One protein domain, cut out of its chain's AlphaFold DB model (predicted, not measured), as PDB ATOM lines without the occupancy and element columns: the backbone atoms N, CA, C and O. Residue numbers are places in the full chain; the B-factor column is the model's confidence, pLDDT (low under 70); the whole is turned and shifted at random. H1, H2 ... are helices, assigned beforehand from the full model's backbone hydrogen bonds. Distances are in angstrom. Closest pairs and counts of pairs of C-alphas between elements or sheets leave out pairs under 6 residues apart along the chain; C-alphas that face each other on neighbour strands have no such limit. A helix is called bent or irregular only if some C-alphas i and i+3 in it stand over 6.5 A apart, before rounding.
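What this domain is: This is residues 137 to 312 of the 315 residues of the protein "Glyco_trans_2-like domain-containing protein" of Leeuwenhoekiella sp (UniProt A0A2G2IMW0). Two long helices, H3 and H7, run opposite ways through the middle of an all-helix domain; H1 and H2 pack on H3, while H4, H6 and the short H5 pack on H7. A long loop, residues 213 to 234, joins the two groups. The printed part has 176 residues with seven named helices, H1 to H7 in chain order, and no named strand. It is compact, with a radius of gyration of the C-alphas of 16.0 A, and spans 46 by 40 by 32 A.

How they stand to each other: H3, residues 183 to 212, forms a helical hairpin with H2, residues 163 to 180, at a shallow tilt of 18 degrees; their closest C-alphas, Pro 170 and Ala 198, are 4.4 A apart. H1, residues 137 to 156, touches H3 at a steep tilt of 40 degrees, the same way, closest at C-alphas 147 and 204, 4.2 A. H3 touches the hub H7, residues 282 to 310, closest at C-alphas 192 and 305, 7.3 A. H6, residues 268 to 279, forms a helical hairpin with H7 at 21 degrees, closest at C-alphas 269 and 297, 4.4 A. H4, residues 235 to 255, touches H7 at a steep tilt of 40 degrees, closest at C-alphas 250 and 303, 4.7 A. H5, residues 262 to 266, touches residues 301 to 304 of H7 alone, closest at C-alphas 265 and 301, 6.0 A. Every O i to N i+4 pair is within hydrogen-bond range in H4, H5 and H6, against 14 of 16 in H1, 12 of 14 in H2, 22 of 26 in H3 and 22 of 25 in H7.

Where its parts are: H3 is 34.1 A long, H7 32.9 A, H4 30.4 A and H1 29.2 A. H3 and H7 are irregular: C-alphas 185 and 188, and 284 and 287, are 9.1 A apart. H1 begins at C-alpha 137 (3.594, -28.933, 60.924); H7 ends at C-alpha 310 (-0.206, -18.520, 67.942).

The domain as a whole: The C-alphas farthest apart, Asn 158 and Gly 257, are 49.9 A apart. The printed part has no cut. The H3 to H4 link is long; within it residues 218 to 230 and 233 have pLDDT under 70.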
ATOM      1  N   GLU A 137       2.272 -28.452  61.343       92.50
ATOM      2  CA  GLU A 137       3.594 -28.933  60.924       92.50
ATOM      3  C   GLU A 137       3.584 -30.440  60.671       92.50
ATOM      4  O   GLU A 137       4.025 -30.899  59.618       92.50
ATOM      5  N   ALA A 138       2.963 -31.204  61.577       92.06
ATOM      6  CA  ALA A 138       2.744 -32.634  61.394       92.06
ATOM      7  C   ALA A 138       1.922 -32.926  60.128       92.06
ATOM      8  O   ALA A 138       2.187 -33.901  59.421       92.06
ATOM      9  N   TYR A 139       0.939 -32.080  59.804       94.38
ATOM     10  CA  TYR A 139       0.134 -32.249  58.601       94.38
ATOM     11  C   TYR A 139       0.923 -31.964  57.314       94.38
ATOM     12  O   TYR A 139       0.834 -32.749  56.365       94.38
ATOM     13  N   ILE A 140       1.733 -30.899  57.287       94.88
ATOM     14  CA  ILE A 140       2.638 -30.590  56.170       94.88
ATOM     15  C   ILE A 140       3.651 -31.725  55.985       94.88
ATOM     16  O   ILE A 140       3.755 -32.262  54.882       94.88
ATOM     17  N   ALA A 141       4.321 -32.153  57.058       92.25
ATOM     18  CA  ALA A 141       5.299 -33.241  57.031       92.25
ATOM     19  C   ALA A 141       4.679 -34.560  56.540       92.25
ATOM     20  O   ALA A 141       5.246 -35.239  55.683       92.25
ATOM     21  N   LYS A 142       3.461 -34.892  56.998       91.75
ATOM     22  CA  LYS A 142       2.715 -36.058  56.505       91.75
ATOM     23  C   LYS A 142       2.461 -35.957  55.001       91.75
ATOM     24  O   LYS A 142       2.676 -36.930  54.283       91.75
ATOM     25  N   LYS A 143       2.017 -34.804  54.486       94.19
ATOM     26  CA  LYS A 143       1.813 -34.634  53.034       94.19
ATOM     27  C   LYS A 143       3.109 -34.739  52.249       94.19
ATOM     28  O   LYS A 143       3.085 -35.292  51.151       94.19
ATOM     29  N   ASP A 144       4.195 -34.229  52.806       91.06
ATOM     30  CA  ASP A 144       5.499 -34.247  52.169       91.06
ATOM     31  C   ASP A 144       6.084 -35.668  52.057       91.06
ATOM     32  O   ASP A 144       6.474 -36.093  50.967       91.06
ATOM     33  N   SER A 145       6.017 -36.458  53.132       87.31
ATOM     34  CA  SER A 145       6.402 -37.876  53.115       87.31
ATOM     35  C   SER A 145       5.551 -38.686  52.123       87.31
ATOM     36  O   SER A 145       6.068 -39.398  51.258       87.31
ATOM     37  N   TYR A 146       4.224 -38.499  52.142       89.56
ATOM     38  CA  TYR A 146       3.329 -39.160  51.184       89.56
ATOM     39  C   TYR A 146       3.615 -38.756  49.730       89.56
ATOM     40  O   TYR A 146       3.351 -39.539  48.812       89.56
ATOM     41  N   ALA A 147       4.146 -37.555  49.492       94.00
ATOM     42  CA  ALA A 147       4.466 -37.087  48.153       94.00
ATOM     43  C   ALA A 147       5.597 -37.903  47.506       94.00
ATOM     44  O   ALA A 147       5.491 -38.192  46.312       94.00
ATOM     45  N   TRP A 148       6.610 -38.345  48.264       91.31
ATOM     46  CA  TRP A 148       7.662 -39.248  47.766       91.31
ATOM     47  C   TRP A 148       7.104 -40.605  47.359       91.31
ATOM     48  O   TRP A 148       7.312 -41.062  46.231       91.31
ATOM     49  N   PHE A 149       6.316 -41.217  48.241       89.38
ATOM     50  CA  PHE A 149       5.654 -42.487  47.957       89.38
ATOM     51  C   PHE A 149       4.774 -42.405  46.698       89.38
ATOM     52  O   PHE A 149       4.831 -43.262  45.812       89.38
ATOM     53  N   GLN A 150       3.991 -41.334  46.569       93.12
ATOM     54  CA  GLN A 150       3.141 -41.111  45.401       93.12
ATOM     55  C   GLN A 150       3.945 -40.796  44.136       93.12
ATOM     56  O   GLN A 150       3.529 -41.187  43.046       93.12
ATOM     57  N   ALA A 151       5.079 -40.104  44.252       94.00
ATOM     58  CA  ALA A 151       5.983 -39.855  43.138       94.00
ATOM     59  C   ALA A 151       6.572 -41.167  42.601       94.00
ATOM     60  O   ALA A 151       6.514 -41.391  41.394       94.00
ATOM     61  N   ARG A 152       7.027 -42.072  43.481       91.56
ATOM     62  CA  ARG A 152       7.521 -43.412  43.110       91.56
ATOM     63  C   ARG A 152       6.468 -44.232  42.367       91.56
ATOM     64  O   ARG A 152       6.741 -44.738  41.282       91.56
ATOM     65  N   GLN A 153       5.236 -44.284  42.880       91.88
ATOM     66  CA  GLN A 153       4.133 -44.975  42.197       91.88
ATOM     67  C   GLN A 153       3.838 -44.407  40.804       91.88
ATOM     68  O   GLN A 153       3.494 -45.149  39.886       91.88
ATOM     69  N   ARG A 154       3.934 -43.084  40.636       94.56
ATOM     70  CA  ARG A 154       3.735 -42.432  39.335       94.56
ATOM     71  C   ARG A 154       4.887 -42.700  38.379       94.56
ATOM     72  O   ARG A 154       4.644 -42.963  37.205       94.56
ATOM     73  N   TYR A 155       6.114 -42.673  38.886       94.50
ATOM     74  CA  TYR A 155       7.304 -42.999  38.115       94.50
ATOM     75  C   TYR A 155       7.256 -44.440  37.593       94.50
ATOM     76  O   TYR A 155       7.440 -44.648  36.400       94.50
ATOM     77  N   ALA A 156       6.871 -45.404  38.439       93.38
ATOM     78  CA  ALA A 156       6.670 -46.803  38.047       93.38
ATOM     79  C   ALA A 156       5.597 -46.987  36.955       93.38
ATOM     80  O   ALA A 156       5.648 -47.930  36.176       93.38
ATOM     81  N   LYS A 157       4.638 -46.057  36.858       95.00
ATOM     82  CA  LYS A 157       3.626 -46.002  35.789       95.00
ATOM     83  C   LYS A 157       4.089 -45.213  34.557       95.00
ATOM     84  O   LYS A 157       3.255 -44.802  33.754       95.00
ATOM     85  N   ASN A 158       5.391 -44.948  34.424       94.44
ATOM     86  CA  ASN A 158       5.998 -44.154  33.351       94.44
ATOM     87  C   ASN A 158       5.383 -42.751  33.192       94.44
ATOM     88  O   ASN A 158       5.374 -42.153  32.113       94.44
ATOM     89  N   GLU A 159       4.855 -42.185  34.280       95.00
ATOM     90  CA  GLU A 159       4.194 -40.892  34.233       95.00
ATOM     91  C   GLU A 159       5.214 -39.745  34.173       95.00
ATOM     92  O   GLU A 159       6.100 -39.639  35.013       95.00
ATOM     93  N   LYS A 160       5.056 -38.808  33.228       91.94
ATOM     94  CA  LYS A 160       5.909 -37.608  33.126       91.94
ATOM     95  C   LYS A 160       5.450 -36.459  34.032       91.94
ATOM     96  O   LYS A 160       4.255 -36.132  34.051       91.94
ATOM     97  N   ALA A 161       6.396 -35.793  34.706       92.44
ATOM     98  CA  ALA A 161       6.171 -34.525  35.409       92.44
ATOM     99  C   ALA A 161       6.100 -33.349  34.412       92.44
ATOM    100  O   ALA A 161       7.087 -32.657  34.132       92.44
ATOM    101  N   SER A 162       4.925 -33.137  33.814       93.06
ATOM    102  CA  SER A 162       4.675 -32.014  32.902       93.06
ATOM    103  C   SER A 162       4.382 -30.713  33.655       93.06
ATOM    104  O   SER A 162       3.961 -30.731  34.812       93.06
ATOM    105  N   PHE A 163       4.566 -29.574  32.981       91.44
ATOM    106  CA  PHE A 163       4.214 -28.265  33.544       91.44
ATOM    107  C   PHE A 163       2.723 -28.195  33.905       91.44
ATOM    108  O   PHE A 163       2.370 -27.780  34.999       91.44
ATOM    109  N   PHE A 164       1.852 -28.741  33.048       93.31
ATOM    110  CA  PHE A 164       0.420 -28.866  33.331       93.31
ATOM    111  C   PHE A 164       0.140 -29.556  34.675       93.31
ATOM    112  O   PHE A 164      -0.687 -29.092  35.453       93.31
ATOM    113  N   LYS A 165       0.839 -30.652  34.984       94.44
ATOM    114  CA  LYS A 165       0.637 -31.376  36.246       94.44
ATOM    115  C   LYS A 165       1.211 -30.634  37.449       94.44
ATOM    116  O   LYS A 165       0.607 -30.702  38.511       94.44
ATOM    117  N   LEU A 166       2.320 -29.917  37.278       93.44
ATOM    118  CA  LEU A 166       2.894 -29.059  38.318       93.44
ATOM    119  C   LEU A 166       1.995 -27.863  38.655       93.44
ATOM    120  O   LEU A 166       1.960 -27.464  39.813       93.44
ATOM    121  N   SER A 167       1.251 -27.325  37.685       93.19
ATOM    122  CA  SER A 167       0.468 -26.096  37.874       93.19
ATOM    123  C   SER A 167      -1.027 -26.361  38.081       93.19
ATOM    124  O   SER A 167      -1.616 -25.956  39.082       93.19
ATOM    125  N   VAL A 168      -1.664 -27.097  37.166       96.44
ATOM    126  CA  VAL A 168      -3.128 -27.256  37.129       96.44
ATOM    127  C   VAL A 168      -3.626 -28.235  38.190       96.44
ATOM    128  O   VAL A 168      -4.655 -27.987  38.813       96.44
ATOM    129  N   LYS A 169      -2.913 -29.342  38.450       97.06
ATOM    130  CA  LYS A 169      -3.365 -30.338  39.443       97.06
ATOM    131  C   LYS A 169      -3.377 -29.778  40.876       97.06
ATOM    132  O   LYS A 169      -4.382 -30.002  41.553       97.06
ATOM    133  N   PRO A 170      -2.346 -29.049  41.355       97.31
ATOM    134  CA  PRO A 170      -2.400 -28.383  42.657       97.31
ATOM    135  C   PRO A 170      -3.483 -27.305  42.726       97.31
ATOM    136  O   PRO A 170      -4.250 -27.296  43.686       97.31
ATOM    137  N   ALA A 171      -3.603 -26.457  41.696       96.75
ATOM    138  CA  ALA A 171      -4.617 -25.403  41.649       96.75
ATOM    139  C   ALA A 171      -6.042 -25.976  41.702       96.75
ATOM    140  O   ALA A 171      -6.865 -25.549  42.510       96.75
ATOM    141  N   PHE A 172      -6.315 -27.022  40.917       97.75
ATOM    142  CA  PHE A 172      -7.596 -27.719  40.960       97.75
ATOM    143  C   PHE A 172      -7.836 -28.398  42.312       97.75
ATOM    144  O   PHE A 172      -8.956 -28.383  42.816       97.75
ATOM    145  N   ARG A 173      -6.800 -28.978  42.942       97.50
ATOM    146  CA  ARG A 173      -6.939 -29.576  44.277       97.50
ATOM    147  C   ARG A 173      -7.303 -28.528  45.326       97.50
ATOM    148  O   ARG A 173      -8.167 -28.812  46.153       97.50
ATOM    149  N   PHE A 174      -6.674 -27.355  45.279       97.25
ATOM    150  CA  PHE A 174      -7.012 -26.223  46.136       97.25
ATOM    151  C   PHE A 174      -8.471 -25.801  45.925       97.25
ATOM    152  O   PHE A 174      -9.259 -25.840  46.868       97.25
ATOM    153  N   PHE A 175      -8.852 -25.507  44.677       96.94
ATOM    154  CA  PHE A 175     -10.206 -25.091  44.308       96.94
ATOM    155  C   PHE A 175     -11.268 -26.113  44.731       96.94
ATOM    156  O   PHE A 175     -12.245 -25.771  45.391       96.94
ATOM    157  N   SER A 176     -11.055 -27.391  44.411       96.69
ATOM    158  CA  SER A 176     -11.974 -28.468  44.777       96.69
ATOM    159  C   SER A 176     -12.117 -28.605  46.293       96.69
ATOM    160  O   SER A 176     -13.231 -28.744  46.787       96.69
ATOM    161  N   SER A 177     -11.013 -28.540  47.044       95.25
ATOM    162  CA  SER A 177     -11.046 -28.667  48.505       95.25
ATOM    163  C   SER A 177     -11.713 -27.471  49.184       95.25
ATOM    164  O   SER A 177     -12.409 -27.654  50.176       95.25
ATOM    165  N   LEU A 178     -11.488 -26.260  48.674       95.06
ATOM    166  CA  LEU A 178     -11.975 -25.035  49.297       95.06
ATOM    167  C   LEU A 178     -13.426 -24.729  48.912       95.06
ATOM    168  O   LEU A 178     -14.239 -24.413  49.778       95.06
ATOM    169  N   ILE A 179     -13.750 -24.849  47.622       95.94
ATOM    170  CA  ILE A 179     -15.039 -24.447  47.054       95.94
ATOM    171  C   ILE A 179     -15.978 -25.647  46.945       95.94
ATOM    172  O   ILE A 179     -16.983 -25.701  47.646       95.94
ATOM    173  N   LEU A 180     -15.635 -26.639  46.113       95.50
ATOM    174  CA  LEU A 180     -16.553 -27.742  45.787       95.50
ATOM    175  C   LEU A 180     -16.893 -28.609  47.002       95.50
ATOM    176  O   LEU A 180     -18.017 -29.076  47.137       95.50
ATOM    177  N   LYS A 181     -15.921 -28.819  47.892       92.94
ATOM    178  CA  LYS A 181     -16.118 -29.567  49.136       92.94
ATOM    179  C   LYS A 181     -16.635 -28.711  50.292       92.94
ATOM    180  O   LYS A 181     -16.908 -29.257  51.347       92.94
ATOM    181  N   GLY A 182     -16.780 -27.396  50.115       94.25
ATOM    182  CA  GLY A 182     -17.287 -26.504  51.157       94.25
ATOM    183  C   GLY A 182     -16.270 -26.123  52.236       94.25
ATOM    184  O   GLY A 182     -16.680 -25.623  53.278       94.25
ATOM    185  N   GLY A 183     -14.964 -26.294  52.001       94.12
ATOM    186  CA  GLY A 183     -13.913 -25.917  52.954       94.12
ATOM    187  C   GLY A 183     -13.950 -24.445  53.395       94.12
ATOM    188  O   GLY A 183     -13.519 -24.138  54.500       94.12
ATOM    189  N   LEU A 184     -14.526 -23.533  52.599       93.88
ATOM    190  CA  LEU A 184     -14.770 -22.145  53.026       93.88
ATOM    191  C   LEU A 184     -15.628 -22.048  54.296       93.88
ATOM    192  O   LEU A 184     -15.401 -21.169  55.123       93.88
ATOM    193  N   ARG A 185     -16.590 -22.961  54.475       94.69
ATOM    194  CA  ARG A 185     -17.484 -22.993  55.646       94.69
ATOM    195  C   ARG A 185     -16.757 -23.407  56.927       94.69
ATOM    196  O   ARG A 185     -17.219 -23.104  58.022       94.69
ATOM    197  N   ASP A 186     -15.597 -24.041  56.784       93.44
ATOM    198  CA  ASP A 186     -14.715 -24.405  57.889       93.44
ATOM    199  C   ASP A 186     -13.697 -23.286  58.223       93.44
ATOM    200  O   ASP A 186     -12.892 -23.439  59.142       93.44
ATOM    201  N   GLY A 187     -13.730 -22.147  57.517       93.19
ATOM    202  CA  GLY A 187     -12.895 -20.971  57.783       93.19
ATOM    203  C   GLY A 187     -11.399 -21.196  57.524       93.19
ATOM    204  O   GLY A 187     -11.009 -21.901  56.591       93.19
ATOM    205  N   VAL A 188     -10.538 -20.596  58.358       94.44
ATOM    206  CA  VAL A 188      -9.069 -20.712  58.235       94.44
ATOM    207  C   VAL A 188      -8.573 -22.167  58.297       94.44
ATOM    208  O   VAL A 188      -7.732 -22.523  57.470       94.44
ATOM    209  N   PRO A 189      -9.106 -23.052  59.166       94.62
ATOM    210  CA  PRO A 189      -8.785 -24.481  59.114       94.62
ATOM    211  C   PRO A 189      -9.104 -25.140  57.766       94.62
ATOM    212  O   PRO A 189      -8.269 -25.873  57.235       94.62
ATOM    213  N   GLY A 190     -10.257 -24.836  57.161       95.12
ATOM    214  CA  GLY A 190     -10.620 -25.348  55.836       95.12
ATOM    215  C   GLY A 190      -9.714 -24.820  54.716       95.12
ATOM    216  O   GLY A 190      -9.263 -25.585  53.858       95.12
ATOM    217  N   PHE A 191      -9.350 -23.536  54.769       95.56
ATOM    218  CA  PHE A 191      -8.339 -22.945  53.886       95.56
ATOM    219  C   PHE A 191      -6.958 -23.599  54.056       95.56
ATOM    220  O   PHE A 191      -6.291 -23.921  53.067       95.56
ATOM    221  N   SER A 192      -6.532 -23.848  55.297       95.88
ATOM    222  CA  SER A 192      -5.282 -24.545  55.598       95.88
ATOM    223  C   SER A 192      -5.289 -25.957  55.012       95.88
ATOM    224  O   SER A 192      -4.340 -26.344  54.328       95.88
ATOM    225  N   VAL A 193      -6.392 -26.699  55.171       96.19
ATOM    226  CA  VAL A 193      -6.569 -28.019  54.554       96.19
ATOM    227  C   VAL A 193      -6.439 -27.957  53.037       96.19
ATOM    228  O   VAL A 193      -5.720 -28.779  52.460       96.19
ATOM    229  N   ALA A 194      -7.099 -26.998  52.386       96.94
ATOM    230  CA  ALA A 194      -7.025 -26.826  50.938       96.94
ATOM    231  C   ALA A 194      -5.593 -26.513  50.473       96.94
ATOM    232  O   ALA A 194      -5.097 -27.147  49.536       96.94
ATOM    233  N   SER A 195      -4.910 -25.604  51.171       97.31
ATOM    234  CA  SER A 195      -3.541 -25.172  50.870       97.31
ATOM    235  C   SER A 195      -2.529 -26.303  51.028       97.31
ATOM    236  O   SER A 195      -1.768 -26.588  50.107       97.31
ATOM    237  N   VAL A 196      -2.554 -27.006  52.162       97.06
ATOM    238  CA  VAL A 196      -1.625 -28.107  52.461       97.06
ATOM    239  C   VAL A 196      -1.883 -29.311  51.544       97.06
ATOM    240  O   VAL A 196      -0.946 -29.963  51.083       97.06
ATOM    241  N   ASN A 197      -3.143 -29.586  51.185       96.94
ATOM    242  CA  ASN A 197      -3.464 -30.607  50.184       96.94
ATOM    243  C   ASN A 197      -2.944 -30.252  48.786       96.94
ATOM    244  O   ASN A 197      -2.444 -31.133  48.085       96.94
ATOM    245  N   ALA A 198      -3.086 -28.995  48.363       98.00
ATOM    246  CA  ALA A 198      -2.561 -28.521  47.086       98.00
ATOM    247  C   ALA A 198      -1.032 -28.587  47.059       98.00
ATOM    248  O   ALA A 198      -0.467 -29.138  46.114       98.00
ATOM    249  N   TYR A 199      -0.385 -28.151  48.142       97.81
ATOM    250  CA  TYR A 199       1.054 -28.274  48.342       97.81
ATOM    251  C   TYR A 199       1.528 -29.727  48.251       97.81
ATOM    252  O   TYR A 199       2.463 -30.009  47.514       97.81
ATOM    253  N   GLY A 200       0.836 -30.682  48.880       97.56
ATOM    254  CA  GLY A 200       1.169 -32.107  48.749       97.56
ATOM    255  C   GLY A 200       1.061 -32.639  47.310       97.56
ATOM    256  O   GLY A 200       1.878 -33.452  46.876       97.56
ATOM    257  N   VAL A 201       0.080 -32.172  46.525       97.69
ATOM    258  CA  VAL A 201      -0.019 -32.516  45.091       97.69
ATOM    259  C   VAL A 201       1.118 -31.879  44.295       97.69
ATOM    260  O   VAL A 201       1.675 -32.535  43.416       97.69
ATOM    261  N   PHE A 202       1.480 -30.636  44.606       97.94
ATOM    262  CA  PHE A 202       2.613 -29.954  43.993       97.94
ATOM    263  C   PHE A 202       3.921 -30.703  44.287       97.94
ATOM    264  O   PHE A 202       4.603 -31.126  43.351       97.94
ATOM    265  N   GLN A 203       4.200 -30.981  45.564       96.81
ATOM    266  CA  GLN A 203       5.364 -31.735  46.034       96.81
ATOM    267  C   GLN A 203       5.493 -33.083  45.327       96.81
ATOM    268  O   GLN A 203       6.572 -33.435  44.864       96.81
ATOM    269  N   ARG A 204       4.385 -33.811  45.138       96.88
ATOM    270  CA  ARG A 204       4.384 -35.087  44.406       96.88
ATOM    271  C   ARG A 204       4.955 -34.951  42.998       96.88
ATOM    272  O   ARG A 204       5.698 -35.820  42.550       96.88
ATOM    273  N   TYR A 205       4.584 -33.897  42.276       96.88
ATOM    274  CA  TYR A 205       5.056 -33.691  40.908       96.88
ATOM    275  C   TYR A 205       6.473 -33.118  40.853       96.88
ATOM    276  O   TYR A 205       7.201 -33.439  39.915       96.88
ATOM    277  N   VAL A 206       6.895 -32.345  41.860       95.50
ATOM    278  CA  VAL A 206       8.302 -31.940  42.012       95.50
ATOM    279  C   VAL A 206       9.184 -33.155  42.288       95.50
ATOM    280  O   VAL A 206      10.178 -33.364  41.601       95.50
ATOM    281  N   LYS A 207       8.776 -34.019  43.216       94.44
ATOM    282  CA  LYS A 207       9.484 -35.258  43.558       94.44
ATOM    283  C   LYS A 207       9.508 -36.242  42.391       94.44
ATOM    284  O   LYS A 207      10.546 -36.824  42.105       94.44
ATOM    285  N   LEU A 208       8.424 -36.349  41.616       94.81
ATOM    286  CA  LEU A 208       8.431 -37.111  40.359       94.81
ATOM    287  C   LEU A 208       9.456 -36.556  39.359       94.81
ATOM    288  O   LEU A 208      10.154 -37.325  38.705       94.81
ATOM    289  N   PHE A 209       9.556 -35.228  39.246       93.31
ATOM    290  CA  PHE A 209      10.555 -34.584  38.396       93.31
ATOM    291  C   PHE A 209      11.989 -34.866  38.872       93.31
ATOM    292  O   PHE A 209      12.853 -35.128  38.039       93.31
ATOM    293  N   LEU A 210      12.234 -34.862  40.186       91.88
ATOM    294  CA  LEU A 210      13.526 -35.214  40.786       91.88
ATOM    295  C   LEU A 210      13.915 -36.672  40.500       91.88
ATOM    296  O   LEU A 210      15.016 -36.913  40.009       91.88
ATOM    297  N   ILE A 211      12.991 -37.625  40.684       91.75
ATOM    298  CA  ILE A 211      13.216 -39.049  40.361       91.75
ATOM    299  C   ILE A 211      13.568 -39.217  38.880       91.75
ATOM    300  O   ILE A 211      14.514 -39.917  38.535       91.75
ATOM    301  N   GLN A 212      12.864 -38.514  37.988       90.44
ATOM    302  CA  GLN A 212      13.143 -38.529  36.544       90.44
ATOM    303  C   GLN A 212      14.513 -37.960  36.167       90.44
ATOM    304  O   GLN A 212      14.983 -38.192  35.054       90.44
ATOM    305  N   LYS A 213      15.139 -37.204  37.068       88.44
ATOM    306  CA  LYS A 213      16.493 -36.667  36.930       88.44
ATOM    307  C   LYS A 213      17.549 -37.496  37.671       88.44
ATOM    308  O   LYS A 213      18.712 -37.117  37.635       88.44
ATOM    309  N   GLY A 214      17.167 -38.617  38.288       86.50
ATOM    310  CA  GLY A 214      18.081 -39.515  39.000       86.50
ATOM    311  C   GLY A 214      18.322 -39.156  40.471       86.50
ATOM    312  O   GLY A 214      19.217 -39.729  41.092       86.50
ATOM    313  N   PHE A 215      17.540 -38.233  41.039       84.00
ATOM    314  CA  PHE A 215      17.611 -37.877  42.458       84.00
ATOM    315  C   PHE A 215      16.634 -38.722  43.287       84.00
ATOM    316  O   PHE A 215      15.497 -38.958  42.873       84.00
ATOM    317  N   THR A 216      17.068 -39.163  44.467       72.06
ATOM    318  CA  THR A 216      16.290 -40.013  45.382       72.06
ATOM    319  C   THR A 216      16.176 -39.376  46.765       72.06
ATOM    320  O   THR A 216      16.971 -38.513  47.122       72.06
ATOM    321  N   GLU A 217      15.184 -39.818  47.543       70.38
ATOM    322  CA  GLU A 217      14.917 -39.362  48.920       70.38
ATOM    323  C   GLU A 217      16.122 -39.561  49.862       70.38
ATOM    324  O   GLU A 217      16.353 -38.731  50.741       70.38
ATOM    325  N   ASP A 218      16.914 -40.615  49.625       59.19
ATOM    326  CA  ASP A 218      18.055 -41.026  50.460       59.19
ATOM    327  C   ASP A 218      19.357 -40.264  50.156       59.19
ATOM    328  O   ASP A 218      20.315 -40.323  50.924       59.19
ATOM    329  N   LYS A 219      19.412 -39.522  49.044       52.78
ATOM    330  CA  LYS A 219      20.551 -38.661  48.695       52.78
ATOM    331  C   LYS A 219      20.276 -37.245  49.197       52.78
ATOM    332  O   LYS A 219      19.938 -36.372  48.405       52.78
ATOM    333  N   GLN A 220      20.369 -37.023  50.509       50.12
ATOM    334  CA  GLN A 220      20.286 -35.677  51.094       50.12
ATOM    335  C   GLN A 220      21.697 -35.123  51.302       50.12
ATOM    336  O   GLN A 220      22.419 -35.578  52.187       50.12
ATOM    337  N   THR A 221      22.092 -34.139  50.497       52.91
ATOM    338  CA  THR A 221      23.311 -33.346  50.715       52.91
ATOM    339  C   THR A 221      23.006 -32.074  51.511       52.91
ATOM    340  O   THR A 221      21.874 -31.583  51.558       52.91
ATOM    341  N   THR A 222      24.022 -31.545  52.194       49.31
ATOM    342  CA  THR A 222      23.933 -30.321  53.002       49.31
ATOM    343  C   THR A 222      23.612 -29.109  52.120       49.31
ATOM    344  O   THR A 222      24.360 -28.803  51.197       49.31
ATOM    345  N   TYR A 223      22.530 -28.380  52.416       48.16
ATOM    346  CA  TYR A 223      22.242 -27.080  51.788       48.16
ATOM    347  C   TYR A 223      22.947 -25.961  52.559       48.16
ATOM    348  O   TYR A 223      22.773 -25.842  53.774       48.16
ATOM    349  N   LEU A 224      23.704 -25.118  51.857       52.81
ATOM    350  CA  LEU A 224      24.289 -23.900  52.416       52.81
ATOM    351  C   LEU A 224      23.298 -22.750  52.216       52.81
ATOM    352  O   LEU A 224      22.833 -22.517  51.107       52.81
ATOM    353  N   GLU A 225      22.963 -21.996  53.266       48.97
ATOM    354  CA  GLU A 225      21.890 -20.986  53.190       48.97
ATOM    355  C   GLU A 225      22.124 -19.869  52.154       48.97
ATOM    356  O   GLU A 225      21.156 -19.230  51.733       48.97
ATOM    357  N   ASN A 226      23.372 -19.716  51.699       50.81
ATOM    358  CA  ASN A 226      23.820 -18.760  50.686       50.81
ATOM    359  C   ASN A 226      23.988 -19.361  49.275       50.81
ATOM    360  O   ASN A 226      24.410 -18.643  48.371       50.81
ATOM    361  N   SER A 227      23.689 -20.648  49.056       56.19
ATOM    362  CA  SER A 227      23.743 -21.244  47.717       56.19
ATOM    363  C   SER A 227      22.496 -20.906  46.903       56.19
ATOM    364  O   SER A 227      21.389 -20.780  47.437       56.19
ATOM    365  N   ASP A 228      22.662 -20.796  45.585       60.22
ATOM    366  CA  ASP A 228      21.532 -20.669  44.676       60.22
ATOM    367  C   ASP A 228      20.582 -21.869  44.814       60.22
ATOM    368  O   ASP A 228      20.993 -22.999  45.060       60.22
ATOM    369  N   PHE A 229      19.277 -21.620  44.670       68.00
ATOM    370  CA  PHE A 229      18.289 -22.701  44.679       68.00
ATOM    371  C   PHE A 229      18.555 -23.645  43.505       68.00
ATOM    372  O   PHE A 229      18.331 -23.273  42.346       68.00
ATOM    373  N   GLU A 230      18.931 -24.878  43.822       69.56
ATOM    374  CA  GLU A 230      19.079 -25.948  42.852       69.56
ATOM    375  C   GLU A 230      18.041 -27.044  43.091       69.56
ATOM    376  O   GLU A 230      17.790 -27.494  44.205       69.56
ATOM    377  N   LEU A 231      17.388 -27.464  42.008       75.31
ATOM    378  CA  LEU A 231      16.426 -28.559  42.045       75.31
ATOM    379  C   LEU A 231      17.162 -29.883  41.818       75.31
ATOM    380  O   LEU A 231      17.167 -30.403  40.698       75.31
ATOM    381  N   ASN A 232      17.825 -30.350  42.871       78.19
ATOM    382  CA  ASN A 232      18.667 -31.544  42.931       78.19
ATOM    383  C   ASN A 232      18.533 -32.225  44.314       78.19
ATOM    384  O   ASN A 232      17.486 -32.138  44.957       78.19
ATOM    385  N   ASP A 233      19.582 -32.905  44.756       68.69
ATOM    386  CA  ASP A 233      19.758 -33.540  46.064       68.69
ATOM    387  C   ASP A 233      19.695 -32.569  47.263       68.69
ATOM    388  O   ASP A 233      19.416 -32.991  48.385       68.69
ATOM    389  N   THR A 234      19.822 -31.258  47.038       80.19
ATOM    390  CA  THR A 234      19.656 -30.236  48.091       80.19
ATOM    391  C   THR A 234      18.200 -29.800  48.313       80.19
ATOM    392  O   THR A 234      17.911 -29.028  49.231       80.19
ATOM    393  N   TYR A 235      17.253 -30.299  47.506       87.38
ATOM    394  CA  TYR A 235      15.851 -29.867  47.524       87.38
ATOM    395  C   TYR A 235      15.184 -29.987  48.901       87.38
ATOM    396  O   TYR A 235      14.534 -29.047  49.362       87.38
ATOM    397  N   GLU A 236      15.365 -31.119  49.582       87.31
ATOM    398  CA  GLU A 236      14.770 -31.352  50.904       87.31
ATOM    399  C   GLU A 236      15.363 -30.430  51.972       87.31
ATOM    400  O   GLU A 236      14.659 -29.907  52.838       87.31
ATOM    401  N   ALA A 237      16.666 -30.170  51.887       84.19
ATOM    402  CA  ALA A 237      17.337 -29.245  52.783       84.19
ATOM    403  C   ALA A 237      16.885 -27.791  52.531       84.19
ATOM    404  O   ALA A 237      16.656 -27.047  53.490       84.19
ATOM    405  N   TYR A 238      16.629 -27.412  51.272       88.50
ATOM    406  CA  TYR A 238      15.978 -26.144  50.936       88.50
ATOM    407  C   TYR A 238      14.559 -26.047  51.520       88.50
ATOM    408  O   TYR A 238      14.227 -25.020  52.113       88.50
ATOM    409  N   LEU A 239      13.727 -27.094  51.413       90.56
ATOM    410  CA  LEU A 239      12.379 -27.094  52.004       90.56
ATOM    411  C   LEU A 239      12.426 -26.920  53.523       90.56
ATOM    412  O   LEU A 239      11.731 -26.059  54.060       90.56
ATOM    413  N   LYS A 240      13.287 -27.676  54.215       90.00
ATOM    414  CA  LYS A 240      13.505 -27.536  55.665       90.00
ATOM    415  C   LYS A 240      13.912 -26.104  56.028       90.00
ATOM    416  O   LYS A 240      13.342 -25.518  56.947       90.00
ATOM    417  N   SER A 241      14.857 -25.519  55.287       89.75
ATOM    418  CA  SER A 241      15.284 -24.125  55.472       89.75
ATOM    419  C   SER A 241      14.125 -23.141  55.271       89.75
ATOM    420  O   SER A 241      13.913 -22.249  56.094       89.75
ATOM    421  N   LEU A 242      13.315 -23.337  54.228       91.81
ATOM    422  CA  LEU A 242      12.171 -22.484  53.926       91.81
ATOM    423  C   LEU A 242      11.100 -22.539  55.026       91.81
ATOM    424  O   LEU A 242      10.649 -21.487  55.474       91.81
ATOM    425  N   HIS A 243      10.755 -23.735  55.512       93.06
ATOM    426  CA  HIS A 243       9.808 -23.922  56.617       93.06
ATOM    427  C   HIS A 243      10.297 -23.251  57.915       93.06
ATOM    428  O   HIS A 243       9.521 -22.571  58.595       93.06
ATOM    429  N   ARG A 244      11.603 -23.342  58.229       92.25
ATOM    430  CA  ARG A 244      12.210 -22.610  59.361       92.25
ATOM    431  C   ARG A 244      12.102 -21.096  59.189       92.25
ATOM    432  O   ARG A 244      11.680 -20.404  60.110       92.25
ATOM    433  N   LYS A 245      12.426 -20.566  58.006       93.00
ATOM    434  CA  LYS A 245      12.316 -19.122  57.726       93.00
ATOM    435  C   LYS A 245      10.872 -18.630  57.845       93.00
ATOM    436  O   LYS A 245      10.638 -17.586  58.447       93.00
ATOM    437  N   SER A 246       9.904 -19.398  57.346       93.31
ATOM    438  CA  SER A 246       8.477 -19.102  57.522       93.31
ATOM    439  C   SER A 246       8.047 -19.115  58.986       93.31
ATOM    440  O   SER A 246       7.262 -18.257  59.384       93.31
ATOM    441  N   HIS A 247       8.576 -20.043  59.793       92.88
ATOM    442  CA  HIS A 247       8.349 -20.065  61.237       92.88
ATOM    443  C   HIS A 247       8.849 -18.780  61.906       92.88
ATOM    444  O   HIS A 247       8.064 -18.076  62.534       92.88
ATOM    445  N   HIS A 248      10.128 -18.436  61.725       93.94
ATOM    446  CA  HIS A 248      10.723 -17.244  62.338       93.94
ATOM    447  C   HIS A 248      10.046 -15.948  61.881       93.94
ATOM    448  O   HIS A 248       9.752 -15.084  62.702       93.94
ATOM    449  N   ALA A 249       9.726 -15.827  60.590       94.31
ATOM    450  CA  ALA A 249       8.990 -14.674  60.078       94.31
ATOM    451  C   ALA A 249       7.567 -14.587  60.659       94.31
ATOM    452  O   ALA A 249       7.050 -13.491  60.861       94.31
ATOM    453  N   GLY A 250       6.924 -15.729  60.916       94.19
ATOM    454  CA  GLY A 250       5.629 -15.781  61.588       94.19
ATOM    455  C   GLY A 250       5.733 -15.337  63.045       94.19
ATOM    456  O   GLY A 250       4.911 -14.548  63.494       94.19
ATOM    457  N   LEU A 251       6.764 -15.788  63.763       93.88
ATOM    458  CA  LEU A 251       7.010 -15.383  65.147       93.88
ATOM    459  C   LEU A 251       7.194 -13.864  65.262       93.88
ATOM    460  O   LEU A 251       6.488 -13.236  66.041       93.88
ATOM    461  N   GLY A 252       8.021 -13.263  64.400       95.19
ATOM    462  CA  GLY A 252       8.221 -11.810  64.403       95.19
ATOM    463  C   GLY A 252       6.937 -11.011  64.126       95.19
ATOM    464  O   GLY A 252       6.701  -9.980  64.747       95.19
ATOM    465  N   LEU A 253       6.060 -11.500  63.237       95.56
ATOM    466  CA  LEU A 253       4.745 -10.881  63.005       95.56
ATOM    467  C   LEU A 253       3.811 -11.032  64.213       95.56
ATOM    468  O   LEU A 253       3.060 -10.116  64.540       95.56
ATOM    469  N   TYR A 254       3.830 -12.189  64.870       95.62
ATOM    470  CA  TYR A 254       3.039 -12.409  66.074       95.62
ATOM    471  C   TYR A 254       3.476 -11.478  67.212       95.62
ATOM    472  O   TYR A 254       2.627 -10.820  67.812       95.62
ATOM    473  N   GLU A 255       4.785 -11.362  67.443       95.19
ATOM    474  CA  GLU A 255       5.379 -10.467  68.444       95.19
ATOM    475  C   GLU A 255       5.064  -8.991  68.162       95.19
ATOM    476  O   GLU A 255       4.846  -8.221  69.094       95.19
ATOM    477  N   SER A 256       4.936  -8.596  66.889       95.56
ATOM    478  CA  SER A 256       4.515  -7.242  66.508       95.56
ATOM    479  C   SER A 256       3.004  -6.988  66.652       95.56
ATOM    480  O   SER A 256       2.520  -5.936  66.234       95.56
ATOM    481  N   GLY A 257       2.224  -7.958  67.140       93.44
ATOM    482  CA  GLY A 257       0.765  -7.866  67.254       93.44
ATOM    483  C   GLY A 257       0.003  -7.982  65.924       93.44
ATOM    484  O   GLY A 257      -1.196  -7.696  65.881       93.44
ATOM    485  N   TYR A 258       0.660  -8.404  64.837       94.50
ATOM    486  CA  TYR A 258       0.055  -8.492  63.505       94.50
ATOM    487  C   TYR A 258      -1.065  -9.539  63.455       94.50
ATOM    488  O   TYR A 258      -0.845 -10.696  63.804       94.50
ATOM    489  N   LYS A 259      -2.254  -9.182  62.958       92.69
ATOM    490  CA  LYS A 259      -3.414 -10.087  62.830       92.69
ATOM    491  C   LYS A 259      -3.688 -10.411  61.358       92.69
ATOM    492  O   LYS A 259      -4.140  -9.518  60.648       92.69
ATOM    493  N   PRO A 260      -3.451 -11.659  60.906       92.69
ATOM    494  CA  PRO A 260      -3.701 -12.037  59.525       92.69
ATOM    495  C   PRO A 260      -5.184 -11.980  59.174       92.69
ATOM    496  O   PRO A 260      -6.023 -12.499  59.921       92.69
ATOM    497  N   ASP A 261      -5.490 -11.419  58.010       90.44
ATOM    498  CA  ASP A 261      -6.841 -11.334  57.460       90.44
ATOM    499  C   ASP A 261      -7.010 -12.178  56.180       90.44
ATOM    500  O   ASP A 261      -6.165 -12.992  55.799       90.44
ATOM    501  N   PHE A 262      -8.143 -12.013  55.496       83.81
ATOM    502  CA  PHE A 262      -8.413 -12.718  54.243       83.81
ATOM    503  C   PHE A 262      -7.400 -12.389  53.128       83.81
ATOM    504  O   PHE A 262      -7.040 -13.276  52.347       83.81
ATOM    505  N   ILE A 263      -6.918 -11.145  53.050       85.88
ATOM    506  CA  ILE A 263      -5.939 -10.694  52.052       85.88
ATOM    507  C   ILE A 263      -4.605 -11.408  52.283       85.88
ATOM    508  O   ILE A 263      -3.971 -11.858  51.323       85.88
ATOM    509  N   ASP A 264      -4.206 -11.571  53.544       91.12
ATOM    510  CA  ASP A 264      -3.009 -12.325  53.918       91.12
ATOM    511  C   ASP A 264      -3.053 -13.777  53.458       91.12
ATOM    512  O   ASP A 264      -2.054 -14.299  52.965       91.12
ATOM    513  N   PHE A 265      -4.201 -14.437  53.582       88.44
ATOM    514  CA  PHE A 265      -4.328 -15.837  53.189       88.44
ATOM    515  C   PHE A 265      -4.479 -16.027  51.677       88.44
ATOM    516  O   PHE A 265      -3.916 -16.971  51.125       88.44
ATOM    517  N   MET A 266      -5.211 -15.146  50.993       83.69
ATOM    518  CA  MET A 266      -5.588 -15.367  49.593       83.69
ATOM    519  C   MET A 266      -4.719 -14.604  48.594       83.69
ATOM    520  O   MET A 266      -4.352 -15.158  47.559       83.69
ATOM    521  N   LEU A 267      -4.377 -13.345  48.881       89.19
ATOM    522  CA  LEU A 267      -3.739 -12.461  47.904       89.19
ATOM    523  C   LEU A 267      -2.225 -12.399  48.071       89.19
ATOM    524  O   LEU A 267      -1.514 -12.520  47.076       89.19
ATOM    525  N   LYS A 268      -1.699 -12.268  49.295       92.44
ATOM    526  CA  LYS A 268      -0.241 -12.153  49.503       92.44
ATOM    527  C   LYS A 268       0.556 -13.371  49.000       92.44
ATOM    528  O   LYS A 268       1.584 -13.155  48.358       92.44
ATOM    529  N   PRO A 269       0.116 -14.632  49.183       94.31
ATOM    530  CA  PRO A 269       0.790 -15.796  48.608       94.31
ATOM    531  C   PRO A 269       0.796 -15.783  47.078       94.31
ATOM    532  O   PRO A 269       1.806 -16.110  46.453       94.31
ATOM    533  N   PHE A 270      -0.320 -15.368  46.476       92.69
ATOM    534  CA  PHE A 270      -0.470 -15.280  45.025       92.69
ATOM    535  C   PHE A 270       0.386 -14.144  44.447       92.69
ATOM    536  O   PHE A 270       1.092 -14.333  43.459       92.69
ATOM    537  N   GLY A 271       0.394 -12.987  45.111       93.94
ATOM    538  CA  GLY A 271       1.259 -11.856  44.789       93.94
ATOM    539  C   GLY A 271       2.737 -12.216  44.913       93.94
ATOM    540  O   GLY A 271       3.506 -11.934  44.000       93.94
ATOM    541  N   GLN A 272       3.131 -12.926  45.976       95.50
ATOM    542  CA  GLN A 272       4.496 -13.427  46.141       95.50
ATOM    543  C   GLN A 272       4.890 -14.352  44.989       95.50
ATOM    544  O   GLN A 272       5.986 -14.216  44.448       95.50
ATOM    545  N   PHE A 273       4.005 -15.269  44.587       96.38
ATOM    546  CA  PHE A 273       4.249 -16.137  43.440       96.38
ATOM    547  C   PHE A 273       4.516 -15.317  42.170       96.38
ATOM    548  O   PHE A 273       5.561 -15.494  41.546       96.38
ATOM    549  N   TRP A 274       3.618 -14.397  41.804       95.94
ATOM    550  CA  TRP A 274       3.744 -13.620  40.565       95.94
ATOM    551  C   TRP A 274       4.916 -12.643  40.587       95.94
ATOM    552  O   TRP A 274       5.615 -12.511  39.584       95.94
ATOM    553  N   TYR A 275       5.190 -12.018  41.730       96.44
ATOM    554  CA  TYR A 275       6.364 -11.173  41.912       96.44
ATOM    555  C   TYR A 275       7.658 -11.963  41.690       96.44
ATOM    556  O   TYR A 275       8.533 -11.545  40.936       96.44
ATOM    557  N   GLN A 276       7.774 -13.150  42.288       95.75
ATOM    558  CA  GLN A 276       8.949 -13.998  42.095       95.75
ATOM    559  C   GLN A 276       9.031 -14.534  40.659       95.75
ATOM    560  O   GLN A 276      10.107 -14.570  40.063       95.75
ATOM    561  N   PHE A 277       7.899 -14.943  40.088       95.69
ATOM    562  CA  PHE A 277       7.857 -15.574  38.777       95.69
ATOM    563  C   PHE A 277       8.116 -14.588  37.634       95.69
ATOM    564  O   PHE A 277       8.988 -14.844  36.806       95.69
ATOM    565  N   LEU A 278       7.412 -13.457  37.606       95.44
ATOM    566  CA  LEU A 278       7.508 -12.472  36.527       95.44
ATOM    567  C   LEU A 278       8.548 -11.393  36.831       95.44
ATOM    568  O   LEU A 278       9.465 -11.195  36.041       95.44
ATOM    569  N   ILE A 279       8.447 -10.728  37.986       94.94
ATOM    570  CA  ILE A 279       9.254  -9.531  38.281       94.94
ATOM    571  C   ILE A 279      10.705  -9.886  38.613       94.94
ATOM    572  O   ILE A 279      11.629  -9.241  38.131       94.94
ATOM    573  N   LYS A 280      10.940 -10.947  39.394       94.25
ATOM    574  CA  LYS A 280      12.297 -11.456  39.675       94.25
ATOM    575  C   LYS A 280      12.841 -12.386  38.582       94.25
ATOM    576  O   LYS A 280      13.888 -13.001  38.773       94.25
ATOM    577  N   GLY A 281      12.142 -12.507  37.450       92.69
ATOM    578  CA  GLY A 281      12.628 -13.222  36.272       92.69
ATOM    579  C   GLY A 281      12.739 -14.742  36.426       92.69
ATOM    580  O   GLY A 281      13.404 -15.386  35.613       92.69
ATOM    581  N   LEU A 282      12.102 -15.368  37.427       93.31
ATOM    582  CA  LEU A 282      12.135 -16.833  37.541       93.31
ATOM    583  C   LEU A 282      11.441 -17.531  36.361       93.31
ATOM    584  O   LEU A 282      11.755 -18.688  36.088       93.31
ATOM    585  N   ILE A 283      10.569 -16.849  35.616       94.44
ATOM    586  CA  ILE A 283       9.980 -17.353  34.369       94.44
ATOM    587  C   ILE A 283      11.045 -17.820  33.366       94.44
ATOM    588  O   ILE A 283      10.882 -18.872  32.747       94.44
ATOM    589  N   PHE A 284      12.194 -17.137  33.299       94.06
ATOM    590  CA  PHE A 284      13.311 -17.505  32.422       94.06
ATOM    591  C   PHE A 284      14.046 -18.779  32.875       94.06
ATOM    592  O   PHE A 284      14.781 -19.381  32.100       94.06
ATOM    593  N   LYS A 285      13.806 -19.254  34.108       91.00
ATOM    594  CA  LYS A 285      14.345 -20.521  34.643       91.00
ATOM    595  C   LYS A 285      13.402 -21.719  34.421       91.00
ATOM    596  O   LYS A 285      13.607 -22.791  35.005       91.00
ATOM    597  N   GLY A 286      12.345 -21.562  33.616       90.94
ATOM    598  CA  GLY A 286      11.412 -22.631  33.245       90.94
ATOM    599  C   GLY A 286      10.771 -23.334  34.452       90.94
ATOM    600  O   GLY A 286      10.338 -22.695  35.412       90.94
ATOM    601  N   LYS A 287      10.730 -24.677  34.438       90.25
ATOM    602  CA  LYS A 287      10.136 -25.477  35.533       90.25
ATOM    603  C   LYS A 287      10.778 -25.197  36.894       90.25
ATOM    604  O   LYS A 287      10.056 -25.110  37.882       90.25
ATOM    605  N   LYS A 288      12.107 -25.043  36.957       90.94
ATOM    606  CA  LYS A 288      12.822 -24.775  38.217       90.94
ATOM    607  C   LYS A 288      12.382 -23.439  38.817       90.94
ATOM    608  O   LYS A 288      12.121 -23.356  40.014       90.94
ATOM    609  N   GLY A 289      12.245 -22.419  37.972       93.00
ATOM    610  CA  GLY A 289      11.762 -21.104  38.381       93.00
ATOM    611  C   GLY A 289      10.320 -21.116  38.881       93.00
ATOM    612  O   GLY A 289      10.043 -20.562  39.942       93.00
ATOM    613  N   TYR A 290       9.425 -21.818  38.178       95.31
ATOM    614  CA  TYR A 290       8.043 -22.011  38.632       95.31
ATOM    615  C   TYR A 290       7.986 -22.702  39.998       95.31
ATOM    616  O   TYR A 290       7.262 -22.261  40.888       95.31
ATOM    617  N   ILE A 291       8.785 -23.760  40.181       95.25
ATOM    618  CA  ILE A 291       8.841 -24.507  41.438       95.25
ATOM    619  C   ILE A 291       9.285 -23.595  42.581       95.25
ATOM    620  O   ILE A 291       8.599 -23.519  43.597       95.25
ATOM    621  N   LYS A 292      10.374 -22.838  42.397       94.94
ATOM    622  CA  LYS A 292      10.855 -21.882  43.404       94.94
ATOM    623  C   LYS A 292       9.795 -20.827  43.741       94.94
ATOM    624  O   LYS A 292       9.552 -20.573  44.917       94.94
ATOM    625  N   ALA A 293       9.135 -20.250  42.734       96.19
ATOM    626  CA  ALA A 293       8.078 -19.260  42.942       96.19
ATOM    627  C   ALA A 293       6.890 -19.838  43.731       96.19
ATOM    628  O   ALA A 293       6.397 -19.192  44.655       96.19
ATOM    629  N   TYR A 294       6.461 -21.068  43.420       97.19
ATOM    630  CA  TYR A 294       5.375 -21.746  44.134       97.19
ATOM    631  C   TYR A 294       5.732 -21.995  45.602       97.19
ATOM    632  O   TYR A 294       4.934 -21.695  46.487       97.19
ATOM    633  N   LEU A 295       6.944 -22.493  45.868       96.38
ATOM    634  CA  LEU A 295       7.430 -22.728  47.229       96.38
ATOM    635  C   LEU A 295       7.444 -21.435  48.050       96.38
ATOM    636  O   LEU A 295       6.959 -21.423  49.177       96.38
ATOM    637  N   LEU A 296       7.927 -20.333  47.471       96.06
ATOM    638  CA  LEU A 296       7.925 -19.022  48.128       96.06
ATOM    639  C   LEU A 296       6.506 -18.484  48.369       96.06
ATOM    640  O   LEU A 296       6.271 -17.830  49.383       96.06
ATOM    641  N   GLY A 297       5.557 -18.767  47.474       96.62
ATOM    642  CA  GLY A 297       4.139 -18.471  47.688       96.62
ATOM    643  C   GLY A 297       3.558 -19.275  48.855       96.62
ATOM    644  O   GLY A 297       2.980 -18.701  49.776       96.62
ATOM    645  N   PHE A 298       3.773 -20.594  48.881       97.06
ATOM    646  CA  PHE A 298       3.313 -21.451  49.980       97.06
ATOM    647  C   PHE A 298       3.956 -21.081  51.327       97.06
ATOM    648  O   PHE A 298       3.284 -21.097  52.354       97.06
ATOM    649  N   ALA A 299       5.219 -20.651  51.324       96.44
ATOM    650  CA  ALA A 299       5.907 -20.150  52.512       96.44
ATOM    651  C   ALA A 299       5.179 -18.955  53.161       96.44
ATOM    652  O   ALA A 299       5.190 -18.831  54.387       96.44
ATOM    653  N   GLN A 300       4.504 -18.105  52.371       96.62
ATOM    654  CA  GLN A 300       3.638 -17.044  52.904       96.62
ATOM    655  C   GLN A 300       2.385 -17.617  53.572       96.62
ATOM    656  O   GLN A 300       2.033 -17.173  54.661       96.62
ATOM    657  N   VAL A 301       1.745 -18.621  52.960       96.81
ATOM    658  CA  VAL A 301       0.582 -19.306  53.550       96.81
ATOM    659  C   VAL A 301       0.940 -19.879  54.917       96.81
ATOM    660  O   VAL A 301       0.250 -19.613  55.898       96.81
ATOM    661  N   GLU A 302       2.038 -20.630  54.995       96.12
ATOM    662  CA  GLU A 302       2.506 -21.220  56.246       96.12
ATOM    663  C   GLU A 302       2.790 -20.153  57.308       96.12
ATOM    664  O   GLU A 302       2.329 -20.285  58.442       96.12
ATOM    665  N   LYS A 303       3.488 -19.074  56.934       96.50
ATOM    666  CA  LYS A 303       3.783 -17.947  57.826       96.50
ATOM    667  C   LYS A 303       2.507 -17.383  58.459       96.50
ATOM    668  O   LYS A 303       2.433 -17.264  59.678       96.50
ATOM    669  N   PHE A 304       1.492 -17.058  57.656       97.19
ATOM    670  CA  PHE A 304       0.248 -16.477  58.173       97.19
ATOM    671  C   PHE A 304      -0.582 -17.473  58.983       97.19
ATOM    672  O   PHE A 304      -1.184 -17.091  59.985       97.19
ATOM    673  N   LEU A 305      -0.574 -18.758  58.611       96.12
ATOM    674  CA  LEU A 305      -1.224 -19.798  59.408       96.12
ATOM    675  C   LEU A 305      -0.574 -19.929  60.789       96.12
ATOM    676  O   LEU A 305      -1.291 -20.040  61.777       96.12
ATOM    677  N   LYS A 306       0.759 -19.848  60.880       95.00
ATOM    678  CA  LYS A 306       1.480 -19.872  62.163       95.00
ATOM    679  C   LYS A 306       1.099 -18.692  63.054       95.00
ATOM    680  O   LYS A 306       0.766 -18.906  64.216       95.00
ATOM    681  N   VAL A 307       1.052 -17.473  62.510       96.56
ATOM    682  CA  VAL A 307       0.575 -16.291  63.258       96.56
ATOM    683  C   VAL A 307      -0.850 -16.509  63.774       96.56
ATOM    684  O   VAL A 307      -1.133 -16.290  64.950       96.56
ATOM    685  N   TRP A 308      -1.744 -16.997  62.911       96.00
ATOM    686  CA  TRP A 308      -3.143 -17.240  63.263       96.00
ATOM    687  C   TRP A 308      -3.317 -18.290  64.371       96.00
ATOM    688  O   TRP A 308      -4.202 -18.129  65.218       96.00
ATOM    689  N   LEU A 309      -2.478 -19.333  64.371       94.94
ATOM    690  CA  LEU A 309      -2.437 -20.377  65.400       94.94
ATOM    691  C   LEU A 309      -1.925 -19.838  66.740       94.94
ATOM    692  O   LEU A 309      -2.588 -20.036  67.759       94.94
ATOM    693  N   MET A 310      -0.802 -19.107  66.733       95.06
ATOM    694  CA  MET A 310      -0.206 -18.520  67.942       95.06
ATOM    695  C   MET A 310      -1.178 -17.574  68.655       95.06
ATOM    696  O   MET A 310      -1.349 -17.660  69.868       95.06
ATOM    697  N   GLN A 311      -1.916 -16.755  67.901       94.25
ATOM    698  CA  GLN A 311      -2.949 -15.858  68.444       94.25
ATOM    699  C   GLN A 311      -4.113 -16.565  69.138       94.25
ATOM    700  O   GLN A 311      -4.878 -15.926  69.855       94.25
ATOM    701  N   ARG A 312      -4.291 -17.861  68.883       94.00
ATOM    702  CA  ARG A 312      -5.384 -18.674  69.427       94.00
ATOM    703  C   ARG A 312      -4.891 -19.733  70.402       94.00
ATOM    704  O   ARG A 312      -5.687 -20.570  70.816       94.00
TER     705      ARG A 312